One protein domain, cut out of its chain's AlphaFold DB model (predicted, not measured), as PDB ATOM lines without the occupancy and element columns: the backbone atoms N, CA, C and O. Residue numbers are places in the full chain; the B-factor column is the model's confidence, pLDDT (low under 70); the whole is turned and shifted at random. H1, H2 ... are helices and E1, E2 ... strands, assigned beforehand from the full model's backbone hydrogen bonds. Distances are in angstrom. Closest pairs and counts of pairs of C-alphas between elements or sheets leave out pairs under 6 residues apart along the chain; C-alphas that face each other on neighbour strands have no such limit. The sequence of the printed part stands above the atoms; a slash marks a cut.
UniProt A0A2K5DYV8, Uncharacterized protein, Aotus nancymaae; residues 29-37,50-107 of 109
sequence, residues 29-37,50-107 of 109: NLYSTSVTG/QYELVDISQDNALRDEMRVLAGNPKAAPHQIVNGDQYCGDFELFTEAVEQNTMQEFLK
ATOM      1  N   ASN A  29     -22.350  40.275  26.738       88.31
ATOM      2  CA  ASN A  29     -21.214  39.973  25.891       88.31
ATOM      3  C   ASN A  29     -21.595  38.849  24.929       88.31
ATOM      4  O   ASN A  29     -21.973  37.745  25.328       88.31
ATOM      5  N   LEU A  30     -21.482  39.136  23.639       88.06
ATOM      6  CA  LEU A  30     -21.650  38.176  22.564       88.06
ATOM      7  C   LEU A  30     -20.273  37.789  22.037       88.06
ATOM      8  O   LEU A  30     -19.663  38.527  21.263       88.06
ATOM      9  N   TYR A  31     -19.813  36.605  22.416       89.19
ATOM     10  CA  TYR A  31     -18.576  36.037  21.907       89.19
ATOM     11  C   TYR A  31     -18.824  35.443  20.518       89.19
ATOM     12  O   TYR A  31     -19.506  34.427  20.348       89.19
ATOM     13  N   SER A  32     -18.267  36.094  19.505       86.44
ATOM     14  CA  SER A  32     -18.365  35.708  18.099       86.44
ATOM     15  C   SER A  32     -16.976  35.636  17.482       86.44
ATOM     16  O   SER A  32     -15.988  36.017  18.099       86.44
ATOM     17  N   THR A  33     -16.872  35.134  16.260       84.88
ATOM     18  CA  THR A  33     -15.603  35.100  15.543       84.88
ATOM     19  C   THR A  33     -15.773  35.701  14.155       84.88
ATOM     20  O   THR A  33     -16.626  35.264  13.386       84.88
ATOM     21  N   SER A  34     -14.973  36.715  13.825       74.25
ATOM     22  CA  SER A  34     -15.063  37.391  12.520       74.25
ATOM     23  C   SER A  34     -14.529  36.537  11.363       74.25
ATOM     24  O   SER A  34     -14.812  36.820  10.200       74.25
ATOM     25  N   VAL A  35     -13.757  35.482  11.660       68.31
ATOM     26  CA  VAL A  35     -13.150  34.596  10.649       68.31
ATOM     27  C   VAL A  35     -14.107  33.529  10.119       68.31
ATOM     28  O   VAL A  35     -13.895  32.999   9.030       68.31
ATOM     29  N   THR A  36     -15.182  33.225  10.847       61.94
ATOM     30  CA  THR A  36     -16.300  32.445  10.312       61.94
ATOM     31  C   THR A  36     -17.360  33.455   9.911       61.94
ATOM     32  O   THR A  36     -17.842  34.175  10.777       61.94
ATOM     33  N   GLY A  37     -17.679  33.574   8.620       50.25
ATOM     34  CA  GLY A  37     -18.573  34.598   8.051       50.25
ATOM     35  C   GLY A  37     -20.045  34.520   8.491       50.25
ATOM     36  O   GLY A  37     -20.949  34.557   7.659       50.25
ATOM     37  N   GLN A  50     -28.607  46.550  24.827       71.44
ATOM     38  CA  GLN A  50     -27.215  46.816  24.480       71.44
ATOM     39  C   GLN A  50     -26.395  45.556  24.748       71.44
ATOM     40  O   GLN A  50     -26.551  44.942  25.799       71.44
ATOM     41  N   TYR A  51     -25.540  45.186  23.798       78.69
ATOM     42  CA  TYR A  51     -24.572  44.109  23.951       78.69
ATOM     43  C   TYR A  51     -23.243  44.506  23.312       78.69
ATOM     44  O   TYR A  51     -23.201  45.251  22.329       78.69
ATOM     45  N   GLU A  52     -22.164  43.988  23.870       84.25
ATOM     46  CA  GLU A  52     -20.810  44.094  23.366       84.25
ATOM     47  C   GLU A  52     -20.486  42.862  22.521       84.25
ATOM     48  O   GLU A  52     -20.702  41.721  22.930       84.25
ATOM     49  N   LEU A  53     -19.991  43.083  21.306       84.38
ATOM     50  CA  LEU A  53     -19.523  42.009  20.440       84.38
ATOM     51  C   LEU A  53     -18.043  41.751  20.733       84.38
ATOM     52  O   LEU A  53     -17.195  42.572  20.394       84.38
ATOM     53  N   VAL A  54     -17.744  40.592  21.309       88.19
ATOM     54  CA  VAL A  54     -16.384  40.161  21.632       88.19
ATOM     55  C   VAL A  54     -15.898  39.208  20.545       88.19
ATOM     56  O   VAL A  54     -16.429  38.110  20.378       88.19
ATOM     57  N   ASP A  55     -14.891  39.619  19.775       88.56
ATOM     58  CA  ASP A  55     -14.335  38.805  18.693       88.56
ATOM     59  C   ASP A  55     -13.222  37.873  19.195       88.56
ATOM     60  O   ASP A  55     -12.060  38.262  19.319       88.56
ATOM     61  N   ILE A  56     -13.560  36.603  19.417       90.00
ATOM     62  CA  ILE A  56     -12.623  35.575  19.892       90.00
ATOM     63  C   ILE A  56     -11.578  35.155  18.847       90.00
ATOM     64  O   ILE A  56     -10.715  34.335  19.151       90.00
ATOM     65  N   SER A  57     -11.645  35.658  17.606       86.69
ATOM     66  CA  SER A  57     -10.556  35.450  16.637       86.69
ATOM     67  C   SER A  57      -9.328  36.312  16.918       86.69
ATOM     68  O   SER A  57      -8.248  35.989  16.430       86.69
ATOM     69  N   GLN A  58      -9.490  37.393  17.685       87.19
ATOM     70  CA  GLN A  58      -8.416  38.352  17.931       87.19
ATOM     71  C   GLN A  58      -7.441  37.879  19.009       87.19
ATOM     72  O   GLN A  58      -6.251  38.172  18.917       87.19
ATOM     73  N   ASP A  59      -7.932  37.137  20.003       88.56
ATOM     74  CA  ASP A  59      -7.122  36.632  21.109       88.56
ATOM     75  C   ASP A  59      -7.603  35.245  21.562       88.56
ATOM     76  O   ASP A  59      -8.791  34.999  21.793       88.56
ATOM     77  N   ASN A  60      -6.648  34.334  21.738       88.12
ATOM     78  CA  ASN A  60      -6.877  33.013  22.303       88.12
ATOM     79  C   ASN A  60      -7.423  33.079  23.739       88.12
ATOM     80  O   ASN A  60      -8.196  32.197  24.113       88.12
ATOM     81  N   ALA A  61      -7.066  34.106  24.517       91.56
ATOM     82  CA  ALA A  61      -7.564  34.299  25.876       91.56
ATOM     83  C   ALA A  61      -9.088  34.496  25.905       91.56
ATOM     84  O   ALA A  61      -9.762  33.860  26.710       91.56
ATOM     85  N   LEU A  62      -9.642  35.281  24.972       90.50
ATOM     86  CA  LEU A  62     -11.092  35.506  24.854       90.50
ATOM     87  C   LEU A  62     -11.838  34.213  24.510       90.50
ATOM     88  O   LEU A  62     -12.927  33.941  25.015       90.50
ATOM     89  N   ARG A  63     -11.241  33.376  23.655       89.50
ATOM     90  CA  ARG A  63     -11.789  32.054  23.326       89.50
ATOM     91  C   ARG A  63     -11.798  31.131  24.545       89.50
ATOM     92  O   ARG A  63     -12.741  30.361  24.721       89.50
ATOM     93  N   ASP A  64     -10.733  31.149  25.337       91.38
ATOM     94  CA  ASP A  64     -10.629  30.300  26.518       91.38
ATOM     95  C   ASP A  64     -11.577  30.791  27.628       91.38
ATOM     96  O   ASP A  64     -12.271  29.971  28.222       91.38
ATOM     97  N   GLU A  65     -11.728  32.107  27.814       90.88
ATOM     98  CA  GLU A  65     -12.746  32.715  28.683       90.88
ATOM     99  C   GLU A  65     -14.165  32.292  28.278       90.88
ATOM    100  O   GLU A  65     -14.907  31.758  29.102       90.88
ATOM    101  N   MET A  66     -14.517  32.420  26.994       90.50
ATOM    102  CA  MET A  66     -15.803  31.966  26.452       90.50
ATOM    103  C   MET A  66     -16.083  30.492  26.791       90.50
ATOM    104  O   MET A  66     -17.198  30.135  27.168       90.50
ATOM    105  N   ARG A  67     -15.074  29.617  26.672       92.75
ATOM    106  CA  ARG A  67     -15.194  28.180  26.979       92.75
ATOM    107  C   ARG A  67     -15.342  27.901  28.468       92.75
ATOM    108  O   ARG A  67     -16.046  26.961  28.829       92.75
ATOM    109  N   VAL A  68     -14.674  28.685  29.312       92.44
ATOM    110  CA  VAL A  68     -14.811  28.611  30.772       92.44
ATOM    111  C   VAL A  68     -16.217  29.039  31.184       92.44
ATOM    112  O   VAL A  68     -16.866  28.302  31.921       92.44
ATOM    113  N   LEU A  69     -16.715  30.159  30.651       90.38
ATOM    114  CA  LEU A  69     -18.068  30.661  30.909       90.38
ATOM    115  C   LEU A  69     -19.137  29.669  30.439       90.38
ATOM    116  O   LEU A  69     -20.054  29.354  31.189       90.38
ATOM    117  N   ALA A  70     -18.976  29.102  29.240       89.06
ATOM    118  CA  ALA A  70     -19.866  28.065  28.718       89.06
ATOM    119  C   ALA A  70     -19.715  26.703  29.430       89.06
ATOM    120  O   ALA A  70     -20.469  25.773  29.145       89.06
ATOM    121  N   GLY A  71     -18.706  26.529  30.293       90.12
ATOM    122  CA  GLY A  71     -18.391  25.247  30.930       90.12
ATOM    123  C   GLY A  71     -18.037  24.126  29.942       90.12
ATOM    124  O   GLY A  71     -18.072  22.949  30.303       90.12
ATOM    125  N   ASN A  72     -17.707  24.464  28.691       87.25
ATOM    126  CA  ASN A  72     -17.480  23.506  27.615       87.25
ATOM    127  C   ASN A  72     -16.182  23.835  26.849       87.25
ATOM    128  O   ASN A  72     -16.137  24.802  26.083       87.25
ATOM    129  N   PRO A  73     -15.133  22.993  26.947       88.00
ATOM    130  CA  PRO A  73     -13.849  23.233  26.280       88.00
ATOM    131  C   PRO A  73     -13.928  23.155  24.748       88.00
ATOM    132  O   PRO A  73     -12.994  23.561  24.056       88.00
ATOM    133  N   LYS A  74     -15.028  22.622  24.203       86.81
ATOM    134  CA  LYS A  74     -15.297  22.520  22.765       86.81
ATOM    135  C   LYS A  74     -16.397  23.477  22.296       86.81
ATOM    136  O   LYS A  74     -16.881  23.306  21.182       86.81
ATOM    137  N   ALA A  75     -16.775  24.469  23.109       85.12
ATOM    138  CA  ALA A  75     -17.760  25.471  22.713       85.12
ATOM    139  C   ALA A  75     -17.345  26.160  21.402       85.12
ATOM    140  O   ALA A  75     -16.196  26.597  21.243       85.12
ATOM    141  N   ALA A  76     -18.288  26.213  20.463       84.56
ATOM    142  CA  ALA A  76     -18.150  26.911  19.196       84.56
ATOM    143  C   ALA A  76     -18.540  28.397  19.357       84.56
ATOM    144  O   ALA A  76     -19.237  28.734  20.312       84.56
ATOM    145  N   PRO A  77     -18.096  29.293  18.460       79.25
ATOM    146  CA  PRO A  77     -18.492  30.705  18.469       79.25
ATOM    147  C   PRO A  77     -20.018  30.915  18.410       79.25
ATOM    148  O   PRO A  77     -20.736  30.035  17.939       79.25
ATOM    149  N   HIS A  78     -20.469  32.112  18.814       85.31
ATOM    150  CA  HIS A  78     -21.854  32.518  19.130       85.31
ATOM    151  C   HIS A  78     -22.312  32.104  20.529       85.31
ATOM    152  O   HIS A  78     -23.349  31.469  20.699       85.31
ATOM    153  N   GLN A  79     -21.521  32.481  21.530       90.25
ATOM    154  CA  GLN A  79     -21.851  32.284  22.939       90.25
ATOM    155  C   GLN A  79     -22.297  33.613  23.545       90.25
ATOM    156  O   GLN A  79     -21.621  34.630  23.380       90.25
ATOM    157  N   ILE A  80     -23.436  33.603  24.231       90.44
ATOM    158  CA  ILE A  80     -24.037  34.778  24.856       90.44
ATOM    159  C   ILE A  80     -23.842  34.673  26.363       90.44
ATOM    160  O   ILE A  80     -24.166  33.659  26.987       90.44
ATOM    161  N   VAL A  81     -23.311  35.741  26.944       89.81
ATOM    162  CA  VAL A  81     -23.023  35.866  28.370       89.81
ATOM    163  C   VAL A  81     -23.590  37.197  28.849       89.81
ATOM    164  O   VAL A  81     -23.433  38.209  28.176       89.81
ATOM    165  N   ASN A  82     -24.238  37.219  30.006       89.06
ATOM    166  CA  ASN A  82     -24.611  38.440  30.703       89.06
ATOM    167  C   ASN A  82     -23.696  38.642  31.914       89.06
ATOM    168  O   ASN A  82     -23.854  37.977  32.937       89.06
ATOM    169  N   GLY A  83     -22.716  39.536  31.782       85.06
ATOM    170  CA  GLY A  83     -21.672  39.762  32.775       85.06
ATOM    171  C   GLY A  83     -20.819  38.509  32.950       85.06
ATOM    172  O   GLY A  83     -20.094  38.110  32.047       85.06
ATOM    173  N   ASP A  84     -20.938  37.883  34.114       84.75
ATOM    174  CA  ASP A  84     -20.310  36.613  34.493       84.75
ATOM    175  C   ASP A  84     -21.205  35.383  34.251       84.75
ATOM    176  O   ASP A  84     -20.769  34.242  34.414       84.75
ATOM    177  N   GLN A  85     -22.460  35.590  33.849       87.50
ATOM    178  CA  GLN A  85     -23.427  34.516  33.689       87.50
ATOM    179  C   GLN A  85     -23.588  34.091  32.238       87.50
ATOM    180  O   GLN A  85     -24.108  34.828  31.407       87.50
ATOM    181  N   TYR A  86     -23.254  32.839  31.949       90.88
ATOM    182  CA  TYR A  86     -23.587  32.235  30.667       90.88
ATOM    183  C   TYR A  86     -25.111  32.150  30.471       90.88
ATOM    184  O   TYR A  86     -25.839  31.724  31.380       90.88
ATOM    185  N   CYS A  87     -25.576  32.596  29.303       90.38
ATOM    186  CA  CYS A  87     -26.979  32.569  28.884       90.38
ATOM    187  C   CYS A  87     -27.248  31.368  27.977       90.38
ATOM    188  O   CYS A  87     -28.180  30.607  28.221       90.38
ATOM    189  N   GLY A  88     -26.405  31.179  26.961       90.44
ATOM    190  CA  GLY A  88     -26.545  30.086  26.008       90.44
ATOM    191  C   GLY A  88     -25.791  30.327  24.709       90.44
ATOM    192  O   GLY A  88     -25.099  31.335  24.538       90.44
ATOM    193  N   ASP A  89     -25.934  29.382  23.793       90.00
ATOM    194  CA  ASP A  89     -25.399  29.453  22.442       90.00
ATOM    195  C   ASP A  89     -26.447  29.997  21.454       90.00
ATOM    196  O   ASP A  89     -27.521  30.480  21.824       90.00
ATOM    197  N   PHE A  90     -26.118  29.943  20.166       85.06
ATOM    198  CA  PHE A  90     -27.010  30.371  19.095       85.06
ATOM    199  C   PHE A  90     -28.300  29.540  18.987       85.06
ATOM    200  O   PHE A  90     -29.332  30.089  18.592       85.06
ATOM    201  N   GLU A  91     -28.260  28.241  19.305       87.81
ATOM    202  CA  GLU A  91     -29.448  27.381  19.242       87.81
ATOM    203  C   GLU A  91     -30.447  27.819  20.315       87.81
ATOM    204  O   GLU A  91     -31.571  28.194  19.978       87.81
ATOM    205  N   LEU A  92     -29.988  27.937  21.566       88.38
ATOM    206  CA  LEU A  92     -30.809  28.422  22.681       88.38
ATOM    207  C   LEU A  92     -31.323  29.851  22.455       88.38
ATOM    208  O   LEU A  92     -32.460  30.170  22.798       88.38
ATOM    209  N   PHE A  93     -30.508  30.721  21.850       85.75
ATOM    210  CA  PHE A  93     -30.944  32.065  21.465       85.75
ATOM    211  C   PHE A  93     -32.097  32.022  20.461       85.75
ATOM    212  O   PHE A  93     -33.066  32.765  20.596       85.75
ATOM    213  N   THR A  94     -32.001  31.159  19.447       85.19
ATOM    214  CA  THR A  94     -33.053  31.019  18.436       85.19
ATOM    215  C   THR A  94     -34.342  30.513  19.076       85.19
ATOM    216  O   THR A  94     -35.398  31.092  18.834       85.19
ATOM    217  N   GLU A  95     -34.250  29.521  19.965       89.62
ATOM    218  CA  GLU A  95     -35.394  29.031  20.739       89.62
ATOM    219  C   GLU A  95     -36.025  30.143  21.589       89.62
ATOM    220  O   GLU A  95     -37.243  30.307  21.581       89.62
ATOM    221  N   ALA A  96     -35.218  30.957  22.276       87.62
ATOM    222  CA  ALA A  96     -35.709  32.069  23.090       87.62
ATOM    223  C   ALA A  96     -36.403  33.159  22.254       87.62
ATOM    224  O   ALA A  96     -37.402  33.742  22.688       87.62
ATOM    225  N   VAL A  97     -35.908  33.425  21.041       84.69
ATOM    226  CA  VAL A  97     -36.563  34.325  20.078       84.69
ATOM    227  C   VAL A  97     -37.905  33.747  19.624       84.69
ATOM    228  O   VAL A  97     -38.894  34.478  19.590       84.69
ATOM    229  N   GLU A  98     -37.969  32.454  19.303       88.31
ATOM    230  CA  GLU A  98     -39.206  31.786  18.871       88.31
ATOM    231  C   GLU A  98     -40.250  31.691  19.992       88.31
ATOM    232  O   GLU A  98     -41.446  31.848  19.741       88.31
ATOM    233  N   GLN A  99     -39.807  31.482  21.232       87.06
ATOM    234  CA  GLN A  99     -40.662  31.410  22.421       87.06
ATOM    235  C   GLN A  99     -40.996  32.785  23.014       87.06
ATOM    236  O   GLN A  99     -41.788  32.870  23.951       87.06
ATOM    237  N   ASN A 100     -40.425  33.868  22.474       84.62
ATOM    238  CA  ASN A 100     -40.560  35.225  23.004       84.62
ATOM    239  C   ASN A 100     -40.090  35.341  24.482       84.62
ATOM    240  O   ASN A 100     -40.580  36.183  25.234       84.62
ATOM    241  N   THR A 101     -39.119  34.515  24.890       86.62
ATOM    242  CA  THR A 101     -38.510  34.441  26.238       86.62
ATOM    243  C   THR A 101     -37.103  35.052  26.270       86.62
ATOM    244  O   THR A 101     -36.253  34.708  27.089       86.62
ATOM    245  N   MET A 102     -36.846  36.015  25.382       84.00
ATOM    246  CA  MET A 102     -35.552  36.683  25.229       84.00
ATOM    247  C   MET A 102     -35.025  37.328  26.517       84.00
ATOM    248  O   MET A 102     -33.837  37.229  26.811       84.00
ATOM    249  N   GLN A 103     -35.890  37.963  27.310       83.00
ATOM    250  CA  GLN A 103     -35.476  38.600  28.566       83.00
ATOM    251  C   GLN A 103     -35.034  37.573  29.616       83.00
ATOM    252  O   GLN A 103     -34.045  37.810  30.305       83.00
ATOM    253  N   GLU A 104     -35.707  36.423  29.698       86.19
ATOM    254  CA  GLU A 104     -35.337  35.321  30.597       86.19
ATOM    255  C   GLU A 104     -34.030  34.663  30.147       86.19
ATOM    256  O   GLU A 104     -33.121  34.470  30.953       86.19
ATOM    257  N   PHE A 105     -33.891  34.400  28.844       87.88
ATOM    258  CA  PHE A 105     -32.665  33.857  28.257       87.88
ATOM    259  C   PHE A 105     -31.454  34.752  28.542       87.88
ATOM    260  O   PHE A 105     -30.400  34.286  28.978       87.88
ATOM    261  N   LEU A 106     -31.622  36.063  28.359       86.00
ATOM    262  CA  LEU A 106     -30.593  37.055  28.647       86.00
ATOM    263  C   LEU A 106     -30.465  37.376  30.141       86.00
ATOM    264  O   LEU A 106     -29.609  38.178  30.499       86.00
ATOM    265  N   LYS A 107     -31.273  36.765  31.017       86.31
ATOM    266  CA  LYS A 107     -31.268  36.992  32.472       86.31
ATOM    267  C   LYS A 107     -31.458  38.467  32.851       86.31
ATOM    268  O   LYS A 107     -30.777  38.991  33.731       86.31
TER     269      LYS A 107
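Overview. This is residues 29 to 37 and 50 to 107 of the 109 residues of an uncharacterized protein of Aotus nancymaae (UniProt A0A2K5DYV8). What shape do these atoms make? A small twisted sheet of four short strands, E2 E1 E3 E4, stands between helix H1, which covers one face, and a pair of helices, H2 and H3, which touch each other and only graze the sheet. H1 and that pair lie toward opposite ends of the longest axis. What is it built of? The printed part has 67 residues with three named helices and four named strands, in the order E1 E2 H1 E3 E4 H2 H3 along the chain; the sheet is mixed, and the class is mixed, helices and strands. How large is it? The whole is compact, with a radius of gyration of the C-alphas of 11.6 A and spans of 33 by 25 by 23 A.

Arrangement. How is the sheet joined? Edge strand E2, residues 51 to 55, is the parallel neighbour of inner strand E1, residues 29 to 32, at 34 degrees, with N 30 and O 52 within hydrogen-bond range at 2.8 A. E1 is antiparallel to inner strand E3, residues 79 to 82, at 170 degrees, with N 29 and O 81 2.7 A apart and N 81 and O 29 2.9 A apart. E3 and edge strand E4, residues 85 to 88, form an antiparallel hairpin at 143 degrees, with N 82 and O 85 at 2.8 A, and from edge to edge the strands' lines turn by 79 degrees. Where does the longest helix stand? H1, residues 60 to 69, is on one face of the sheet at a height over the sheet of 9.5 A, making two layers, a helix layer and a strand layer; the closest C-alphas of H1 and E1 are those of Met 66 and Tyr 31, 6.7 A apart. It lies over E1, and only just over E2 and E3 with three C-alphas on each; on the local plane it stands at 59 degrees to E1, only just slantwise to the strands. What of the other two helices? H2, residues 90 to 98, only grazes the sheet with residues 90 to 96, and H3, residues 102 to 105, only grazes it with residues 104 to 105. H2 and H3 touch, their closest C-alphas being those of Ala 96 and Met 102 at 5.1 A, while H1 is apart from both. Do the helix backbones hold their pairs? In H1 and H2 every O i to N i+4 pair is within hydrogen-bond range; H3 is too short for such a pair.

Along the chain. Where are the strands? E1 begins at C-alpha 29, (-21.214, 39.973, 25.891), and measures 9.3 A from first to last C-alpha; E2 measures 12.7 A, E3 10.3 A and E4 9.4 A. Where are the helices? H1 measures 14.3 A and begins at C-alpha 60, (-6.877, 33.013, 22.303). H2 measures 12.3 A; H3 measures 5.0 A and ends at C-alpha 105, (-32.665, 33.857, 28.257).

Size, cuts and confidence. How far does it reach? The two C-alphas farthest apart are those of Asp 59 and Gln 99, 34.0 A. Is the printed part whole? Residues 38 to 49 are not printed, and C-alphas 37 and 50 are 22.2 A apart across the cut, which falls in the link from E1 to E2. How long are the other links? Of the links printed whole, H1 to E3 is short, with 9 residues, and the others are tight. Where is confidence low? The mean pLDDT of the printed part is 85.9, and residues 35 to 37 are under 70.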